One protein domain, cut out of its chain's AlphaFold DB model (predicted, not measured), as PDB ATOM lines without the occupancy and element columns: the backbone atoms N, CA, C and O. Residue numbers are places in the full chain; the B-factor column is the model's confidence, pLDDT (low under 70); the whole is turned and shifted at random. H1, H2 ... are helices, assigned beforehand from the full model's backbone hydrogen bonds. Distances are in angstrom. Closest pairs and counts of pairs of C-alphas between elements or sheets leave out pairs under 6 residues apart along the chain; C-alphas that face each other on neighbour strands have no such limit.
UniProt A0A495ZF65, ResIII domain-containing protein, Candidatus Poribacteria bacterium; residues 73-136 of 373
ATOM      1  N   VAL A  73      38.457 -26.228  36.222       95.56
ATOM      2  CA  VAL A  73      39.316 -27.152  36.967       95.56
ATOM      3  C   VAL A  73      40.226 -26.407  37.946       95.56
ATOM      4  O   VAL A  73      40.384 -26.853  39.081       95.56
ATOM      5  N   ASP A  74      40.768 -25.259  37.543       96.44
ATOM      6  CA  ASP A  74      41.645 -24.445  38.385       96.44
ATOM      7  C   ASP A  74      40.865 -23.748  39.510       96.44
ATOM      8  O   ASP A  74      41.375 -23.649  40.625       96.44
ATOM      9  N   LEU A  75      39.594 -23.379  39.284       96.56
ATOM     10  CA  LEU A  75      38.699 -22.948  40.371       96.56
ATOM     11  C   LEU A  75      38.519 -24.052  41.411       96.56
ATOM     12  O   LEU A  75      38.635 -23.806  42.609       96.56
ATOM     13  N   TYR A  76      38.256 -25.284  40.976       96.12
ATOM     14  CA  TYR A  76      38.110 -26.383  41.924       96.12
ATOM     15  C   TYR A  76      39.417 -26.708  42.648       96.12
ATOM     16  O   TYR A  76      39.377 -26.969  43.845       96.12
ATOM     17  N   LYS A  77      40.573 -26.646  41.978       94.94
ATOM     18  CA  LYS A  77      41.874 -26.772  42.652       94.94
ATOM     19  C   LYS A  77      42.036 -25.717  43.740       94.94
ATOM     20  O   LYS A  77      42.307 -26.062  44.883       94.94
ATOM     21  N   HIS A  78      41.779 -24.451  43.410       95.12
ATOM     22  CA  HIS A  78      41.893 -23.343  44.356       95.12
ATOM     23  C   HIS A  78      41.089 -23.582  45.646       95.12
ATOM     24  O   HIS A  78      41.580 -23.317  46.740       95.12
ATOM     25  N   TYR A  79      39.873 -24.123  45.530       95.00
ATOM     26  CA  TYR A  79      38.975 -24.300  46.673       95.00
ATOM     27  C   TYR A  79      39.030 -25.668  47.363       95.00
ATOM     28  O   TYR A  79      38.628 -25.761  48.526       95.00
ATOM     29  N   TYR A  80      39.476 -26.720  46.674       94.00
ATOM     30  CA  TYR A  80      39.363 -28.109  47.139       94.00
ATOM     31  C   TYR A  80      40.680 -28.894  47.114       94.00
ATOM     32  O   TYR A  80      40.696 -30.031  47.566       94.00
ATOM     33  N   ASP A  81      41.782 -28.301  46.649       89.25
ATOM     34  CA  ASP A  81      43.141 -28.862  46.749       89.25
ATOM     35  C   ASP A  81      43.965 -28.127  47.825       89.25
ATOM     36  O   ASP A  81      45.139 -27.810  47.657       89.25
ATOM     37  N   THR A  82      43.318 -27.764  48.938       79.00
ATOM     38  CA  THR A  82      43.936 -26.947  50.004       79.00
ATOM     39  C   THR A  82      44.654 -27.786  51.059       79.00
ATOM     40  O   THR A  82      45.612 -27.329  51.678       79.00
ATOM     41  N   THR A  83      44.198 -29.019  51.268       78.81
ATOM     42  CA  THR A  83      44.708 -29.957  52.279       78.81
ATOM     43  C   THR A  83      45.756 -30.921  51.715       78.81
ATOM     44  O   THR A  83      46.385 -31.653  52.479       78.81
ATOM     45  N   GLY A  84      45.937 -30.941  50.388       74.69
ATOM     46  CA  GLY A  84      46.692 -31.970  49.667       74.69
ATOM     47  C   GLY A  84      45.968 -33.320  49.580       74.69
ATOM     48  O   GLY A  84      46.532 -34.286  49.066       74.69
ATOM     49  N   ASP A  85      44.727 -33.409  50.076       82.56
ATOM     50  CA  ASP A  85      43.890 -34.594  49.945       82.56
ATOM     51  C   ASP A  85      43.051 -34.521  48.666       82.56
ATOM     52  O   ASP A  85      42.022 -33.850  48.587       82.56
ATOM     53  N   ILE A  86      43.463 -35.292  47.662       89.25
ATOM     54  CA  ILE A  86      42.748 -35.450  46.392       89.25
ATOM     55  C   ILE A  86      41.270 -35.841  46.566       89.25
ATOM     56  O   ILE A  86      40.457 -35.585  45.672       89.25
ATOM     57  N   ARG A  87      40.891 -36.475  47.683       88.81
ATOM     58  CA  ARG A  87      39.501 -36.882  47.928       88.81
ATOM     59  C   ARG A  87      38.563 -35.686  47.989       88.81
ATOM     60  O   ARG A  87      37.470 -35.796  47.440       88.81
ATOM     61  N   ASP A  88      39.006 -34.560  48.547       90.50
ATOM     62  CA  ASP A  88      38.188 -33.350  48.639       90.50
ATOM     63  C   ASP A  88      37.856 -32.811  47.241       90.50
ATOM     64  O   ASP A  88      36.690 -32.583  46.902       90.50
ATOM     65  N   PHE A  89      38.876 -32.699  46.383       93.25
ATOM     66  CA  PHE A  89      38.704 -32.329  44.978       93.25
ATOM     67  C   PHE A  89      37.811 -33.323  44.231       93.25
ATOM     68  O   PHE A  89      36.877 -32.919  43.537       93.25
ATOM     69  N   CYS A  90      38.072 -34.625  44.358       91.75
ATOM     70  CA  CYS A  90      37.314 -35.653  43.652       91.75
ATOM     71  C   CYS A  90      35.845 -35.689  44.086       91.75
ATOM     72  O   CYS A  90      34.969 -35.799  43.230       91.75
ATOM     73  N   GLU A  91      35.547 -35.539  45.377       91.06
ATOM     74  CA  GLU A  91      34.175 -35.450  45.877       91.06
ATOM     75  C   GLU A  91      33.468 -34.204  45.321       91.06
ATOM     76  O   GLU A  91      32.392 -34.318  44.724       91.06
ATOM     77  N   ALA A  92      34.097 -33.028  45.427       91.88
ATOM     78  CA  ALA A  92      33.529 -31.764  44.956       91.88
ATOM     79  C   ALA A  92      33.303 -31.743  43.435       91.88
ATOM     80  O   ALA A  92      32.235 -31.345  42.948       91.88
ATOM     81  N   PHE A  93      34.302 -32.192  42.673       91.62
ATOM     82  CA  PHE A  93      34.253 -32.256  41.215       91.62
ATOM     83  C   PHE A  93      33.405 -33.434  40.719       91.62
ATOM     84  O   PHE A  93      33.021 -33.470  39.556       91.62
ATOM     85  N   GLY A  94      33.053 -34.385  41.588       88.75
ATOM     86  CA  GLY A  94      32.230 -35.548  41.260       88.75
ATOM     87  C   GLY A  94      32.959 -36.647  40.495       88.75
ATOM     88  O   GLY A  94      32.349 -37.316  39.662       88.75
ATOM     89  N   ILE A  95      34.251 -36.824  40.763       89.19
ATOM     90  CA  ILE A  95      35.064 -37.934  40.278       89.19
ATOM     91  C   ILE A  95      34.965 -39.078  41.306       89.19
ATOM     92  O   ILE A  95      35.514 -38.973  42.401       89.19
ATOM     93  N   PRO A  96      34.290 -40.194  40.990       85.06
ATOM     94  CA  PRO A  96      34.195 -41.336  41.882       85.06
ATOM     95  C   PRO A  96      35.530 -42.087  41.916       85.06
ATOM     96  O   PRO A  96      35.904 -42.778  40.958       85.06
ATOM     97  N   ILE A  97      36.211 -41.974  43.052       85.44
ATOM     98  CA  ILE A  97      37.421 -42.723  43.388       85.44
ATOM     99  C   ILE A  97      37.173 -43.583  44.628       85.44
ATOM    100  O   ILE A  97      36.517 -43.168  45.582       85.44
ATOM    101  N   THR A  98      37.685 -44.807  44.614       86.12
ATOM    102  CA  THR A  98      37.744 -45.669  45.800       86.12
ATOM    103  C   THR A  98      38.932 -45.275  46.684       86.12
ATOM    104  O   THR A  98      39.905 -44.712  46.181       86.12
ATOM    105  N   PRO A  99      38.926 -45.615  47.989       84.56
ATOM    106  CA  PRO A  99      40.071 -45.354  48.863       84.56
ATOM    107  C   PRO A  99      41.387 -45.952  48.342       84.56
ATOM    108  O   PRO A  99      42.428 -45.314  48.428       84.56
ATOM    109  N   ASN A 100      41.335 -47.143  47.736       85.62
ATOM    110  CA  ASN A 100      42.515 -47.788  47.156       85.62
ATOM    111  C   ASN A 100      43.024 -47.053  45.908       85.62
ATOM    112  O   ASN A 100      44.230 -46.902  45.748       85.62
ATOM    113  N   GLU A 101      42.126 -46.575  45.035       84.75
ATOM    114  CA  GLU A 101      42.508 -45.734  43.891       84.75
ATOM    115  C   GLU A 101      43.114 -44.404  44.368       84.75
ATOM    116  O   GLU A 101      44.113 -43.967  43.808       84.75
ATOM    117  N   ALA A 102      42.565 -43.794  45.427       83.44
ATOM    118  CA  ALA A 102      43.054 -42.531  45.982       83.44
ATOM    119  C   ALA A 102      44.516 -42.619  46.458       83.44
ATOM    120  O   ALA A 102      45.280 -41.690  46.232       83.44
ATOM    121  N   ILE A 103      44.926 -43.747  47.053       84.44
ATOM    122  CA  ILE A 103      46.311 -43.978  47.508       84.44
ATOM    123  C   ILE A 103      47.302 -44.028  46.331       84.44
ATOM    124  O   ILE A 103      48.469 -43.675  46.482       84.44
ATOM    125  N   LEU A 104      46.852 -44.475  45.155       85.50
ATOM    126  CA  LEU A 104      47.699 -44.624  43.965       85.50
ATOM    127  C   LEU A 104      47.832 -43.329  43.153       85.50
ATOM    128  O   LEU A 104      48.676 -43.257  42.258       85.50
ATOM    129  N   ILE A 105      47.002 -42.321  43.428       86.38
ATOM    130  CA  ILE A 105      46.975 -41.064  42.684       86.38
ATOM    131  C   ILE A 105      47.634 -39.974  43.525       86.38
ATOM    132  O   ILE A 105      47.162 -39.623  44.597       86.38
ATOM    133  N   GLN A 106      48.731 -39.424  43.005       83.88
ATOM    134  CA  GLN A 106      49.614 -38.538  43.767       83.88
ATOM    135  C   GLN A 106      49.018 -37.155  44.049       83.88
ATOM    136  O   GLN A 106      49.294 -36.584  45.097       83.88
ATOM    137  N   ASN A 107      48.266 -36.588  43.102       88.81
ATOM    138  CA  ASN A 107      47.722 -35.233  43.190       88.81
ATOM    139  C   ASN A 107      46.552 -35.022  42.214       88.81
ATOM    140  O   ASN A 107      46.228 -35.891  41.394       88.81
ATOM    141  N   VAL A 108      45.938 -33.839  42.284       90.44
ATOM    142  CA  VAL A 108      44.816 -33.448  41.424       90.44
ATOM    143  C   VAL A 108      45.185 -33.468  39.930       90.44
ATOM    144  O   VAL A 108      44.392 -33.919  39.100       90.44
ATOM    145  N   ASP A 109      46.404 -33.076  39.555       91.50
ATOM    146  CA  ASP A 109      46.849 -33.127  38.155       91.50
ATOM    147  C   ASP A 109      46.886 -34.552  37.591       91.50
ATOM    148  O   ASP A 109      46.490 -34.787  36.444       91.50
ATOM    149  N   ALA A 110      47.297 -35.526  38.404       91.06
ATOM    150  CA  ALA A 110      47.344 -36.925  38.010       91.06
ATOM    151  C   ALA A 110      45.942 -37.495  37.726       91.06
ATOM    152  O   ALA A 110      45.770 -38.202  36.729       91.06
ATOM    153  N   ILE A 111      44.922 -37.162  38.534       89.50
ATOM    154  CA  ILE A 111      43.544 -37.603  38.247       89.50
ATOM    155  C   ILE A 111      42.974 -36.908  37.012       89.50
ATOM    156  O   ILE A 111      42.352 -37.573  36.185       89.50
ATOM    157  N   ILE A 112      43.222 -35.609  36.830       90.75
ATOM    158  CA  ILE A 112      42.773 -34.882  35.634       90.75
ATOM    159  C   ILE A 112      43.360 -35.528  34.375       90.75
ATOM    160  O   ILE A 112      42.636 -35.779  33.408       90.75
ATOM    161  N   LYS A 113      44.660 -35.846  34.396       91.00
ATOM    162  CA  LYS A 113      45.335 -36.545  33.299       91.00
ATOM    163  C   LYS A 113      44.710 -37.917  33.039       91.00
ATOM    164  O   LYS A 113      44.405 -38.234  31.892       91.00
ATOM    165  N   LEU A 114      44.442 -38.693  34.089       88.56
ATOM    166  CA  LEU A 114      43.799 -40.003  33.972       88.56
ATOM    167  C   LEU A 114      42.403 -39.910  33.333       88.56
ATOM    168  O   LEU A 114      42.067 -40.739  32.484       88.56
ATOM    169  N   VAL A 115      41.609 -38.899  33.703       87.00
ATOM    170  CA  VAL A 115      40.284 -38.646  33.114       87.00
ATOM    171  C   VAL A 115      40.390 -38.334  31.619       87.00
ATOM    172  O   VAL A 115      39.589 -38.852  30.839       87.00
ATOM    173  N   LYS A 116      41.393 -37.549  31.209       86.56
ATOM    174  CA  LYS A 116      41.641 -37.212  29.797       86.56
ATOM    175  C   LYS A 116      42.130 -38.409  28.975       86.56
ATOM    176  O   LYS A 116      41.672 -38.599  27.855       86.56
ATOM    177  N   GLU A 117      43.041 -39.218  29.517       88.31
ATOM    178  CA  GLU A 117      43.671 -40.334  28.791       88.31
ATOM    179  C   GLU A 117      42.803 -41.598  28.733       88.31
ATOM    180  O   GLU A 117      42.940 -42.400  27.808       88.31
ATOM    181  N   LYS A 118      41.901 -41.799  29.703       83.62
ATOM    182  CA  LYS A 118      41.024 -42.982  29.775       83.62
ATOM    183  C   LYS A 118      39.534 -42.607  29.789       83.62
ATOM    184  O   LYS A 118      38.816 -43.030  30.698       83.62
ATOM    185  N   PRO A 119      39.026 -41.882  28.775       74.25
ATOM    186  CA  PRO A 119      37.650 -41.381  28.757       74.25
ATOM    187  C   PRO A 119      36.602 -42.492  28.892       74.25
ATOM    188  O   PRO A 119      35.604 -42.328  29.590       74.25
ATOM    189  N   GLU A 120      36.841 -43.653  28.275       75.75
ATOM    190  CA  GLU A 120      35.901 -44.781  28.286       75.75
ATOM    191  C   GLU A 120      35.656 -45.343  29.695       75.75
ATOM    192  O   GLU A 120      34.531 -45.723  30.020       75.75
ATOM    193  N   PHE A 121      36.664 -45.313  30.572       71.69
ATOM    194  CA  PHE A 121      36.526 -45.744  31.964       71.69
ATOM    195  C   PHE A 121      35.577 -44.828  32.755       71.69
ATOM    196  O   PHE A 121      34.745 -45.301  33.528       71.69
ATOM    197  N   PHE A 122      35.647 -43.514  32.527       68.44
ATOM    198  CA  PHE A 122      34.819 -42.534  33.238       68.44
ATOM    199  C   PHE A 122      33.413 -42.389  32.631       68.44
ATOM    200  O   PHE A 122      32.446 -42.189  33.371       68.44
ATOM    201  N   LYS A 123      33.257 -42.600  31.315       66.44
ATOM    202  CA  LYS A 123      31.937 -42.724  30.665       66.44
ATOM    203  C   LYS A 123      31.144 -43.910  31.221       66.44
ATOM    204  O   LYS A 123      29.966 -43.768  31.544       66.44
ATOM    205  N   GLN A 124      31.792 -45.064  31.414       62.50
ATOM    206  CA  GLN A 124      31.163 -46.255  32.012       62.50
ATOM    207  C   GLN A 124      30.699 -46.014  33.458       62.50
ATOM    208  O   GLN A 124      29.665 -46.541  33.870       62.50
ATOM    209  N   LYS A 125      31.397 -45.145  34.202       65.69
ATOM    210  CA  LYS A 125      30.997 -44.689  35.543       65.69
ATOM    211  C   LYS A 125      29.887 -43.609  35.531       65.69
ATOM    212  O   LYS A 125      29.521 -43.120  36.596       65.69
ATOM    213  N   ARG A 126      29.311 -43.263  34.364       64.31
ATOM    214  CA  ARG A 126      28.258 -42.237  34.167       64.31
ATOM    215  C   ARG A 126      28.673 -40.819  34.590       64.31
ATOM    216  O   ARG A 126      27.875 -40.103  35.194       64.31
ATOM    217  N   ILE A 127      29.901 -40.412  34.270       67.19
ATOM    218  CA  ILE A 127      30.465 -39.118  34.689       67.19
ATOM    219  C   ILE A 127      30.682 -38.165  33.499       67.19
ATOM    220  O   ILE A 127      31.648 -37.402  33.452       67.19
ATOM    221  N   ASP A 128      29.780 -38.196  32.517       74.12
ATOM    222  CA  ASP A 128      29.880 -37.362  31.311       74.12
ATOM    223  C   ASP A 128      30.093 -35.861  31.624       74.12
ATOM    224  O   ASP A 128      30.984 -35.264  31.022       74.12
ATOM    225  N   PRO A 129      29.395 -35.235  32.602       77.88
ATOM    226  CA  PRO A 129      29.593 -33.812  32.908       77.88
ATOM    227  C   PRO A 129      31.009 -33.448  33.374       77.88
ATOM    228  O   PRO A 129      31.463 -32.331  33.144       77.88
ATOM    229  N   VAL A 130      31.699 -34.377  34.038       83.81
ATOM    230  CA  VAL A 130      33.062 -34.183  34.554       83.81
ATOM    231  C   VAL A 130      34.075 -34.254  33.434       83.81
ATOM    232  O   VAL A 130      34.917 -33.366  33.322       83.81
ATOM    233  N   TYR A 131      33.981 -35.299  32.606       83.50
ATOM    234  CA  TYR A 131      34.871 -35.452  31.460       83.50
ATOM    235  C   TYR A 131      34.773 -34.234  30.546       83.50
ATOM    236  O   TYR A 131      35.788 -33.677  30.133       83.50
ATOM    237  N   GLU A 132      33.548 -33.793  30.278       82.25
ATOM    238  CA  GLU A 132      33.315 -32.628  29.448       82.25
ATOM    239  C   GLU A 132      33.925 -31.360  30.056       82.25
ATOM    240  O   GLU A 132      34.701 -30.700  29.376       82.25
ATOM    241  N   ALA A 133      33.657 -31.056  31.333       87.50
ATOM    242  CA  ALA A 133      34.203 -29.870  32.000       87.50
ATOM    243  C   ALA A 133      35.745 -29.853  32.025       87.50
ATOM    244  O   ALA A 133      36.355 -28.806  31.831       87.50
ATOM    245  N   ILE A 134      36.384 -31.015  32.215       90.00
ATOM    246  CA  ILE A 134      37.850 -31.172  32.176       90.00
ATOM    247  C   ILE A 134      38.424 -30.979  30.763       90.00
ATOM    248  O   ILE A 134      39.590 -30.598  30.609       90.00
ATOM    249  N   SER A 135      37.635 -31.287  29.736       88.06
ATOM    250  CA  SER A 135      38.082 -31.292  28.341       88.06
ATOM    251  C   SER A 135      37.944 -29.937  27.651       88.06
ATOM    252  O   SER A 135      38.447 -29.783  26.539       88.06
ATOM    253  N   LEU A 136      37.280 -28.957  28.273       90.50
ATOM    254  CA  LEU A 136      37.106 -27.633  27.679       90.50
ATOM    255  C   LEU A 136      38.448 -26.882  27.610       90.50
ATOM    256  O   LEU A 136      39.094 -26.697  28.644       90.50
TER     257      LEU A 136
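What this domain is: This is residues 73 to 136 of the 373 residues of the protein "ResIII domain-containing protein" of Candidatus Poribacteria bacterium (UniProt A0A495ZF65). Six short helices make a small body in which H4, the longest, runs from a crossed pair, H1 and H2, to a helical hairpin of H5 and H6. H3 is set off to one side near H2, and H1 and H6 come close to each other at Val 73 and Ile 134, whose C-alphas are 6.4 A apart. The printed part has 64 residues, with six named helices in the order H1 to H6 and no named strand; the class is all helix. It is compact, with a radius of gyration of the C-alphas of 10.8 A, and spans 29 by 26 by 16 A.

Where its parts are: H1, residues 73 to 80, is 10.2 A from first to last C-alpha and begins with C-alpha 73 at (39.316, -27.152, 36.967). H2, residues 86 to 93, is 10.4 A long, and H3, residues 99 to 104, is 9.1 A long. H4, residues 108 to 117, is 14.4 A long and begins with C-alpha 108 at (44.816, -33.448, 41.424). H5, residues 119 to 124, is 8.7 A long. H6, residues 128 to 135, is 10.6 A long and ends with C-alpha 135 at (38.082, -31.292, 28.341).

How they stand to each other: H1 and H2 touch at a steep tilt of 63 degrees, opposite ways; their closest C-alphas are those of Tyr 80 and Phe 89, 4.8 A apart. H3 touches no helix, but is close to H2 without clearly touching, the closest C-alphas, Arg 87 and Ala 102, being 7.0 A apart. H3 and H4 are apart. H2 and H4 are close but not clearly touching, with the C-alphas of Ile 86 and Val 108 closest at 5.7 A. H4 and H6 touch, about perpendicular at 75 degrees, with the C-alphas of Val 115 and Tyr 131 closest at 6.5 A. H5 and H6 form a hairpin and touch at a shallow tilt of 15 degrees, opposite ways; their closest C-alphas, Pro 119 and Tyr 131, are 7.1 A apart. H1 and H6 are close but not clearly touching, with the C-alphas of Val 73 and Ile 134 closest at 6.4 A. Every O i to N i+4 pair is within hydrogen-bond range in H1, H2, H4, H5 and H6, and 1 of 2 in H3.

The domain as a whole: The two C-alphas farthest apart are those of Thr 83 and Glu 120, at 29.5 A. The first and last printed C-alphas, Val 73 and Leu 136, are 9.6 A apart. The printed part has no cut, and the five links between helices are tight. The mean pLDDT of the printed part is 85.2, and residues 122 to 127 are under 70.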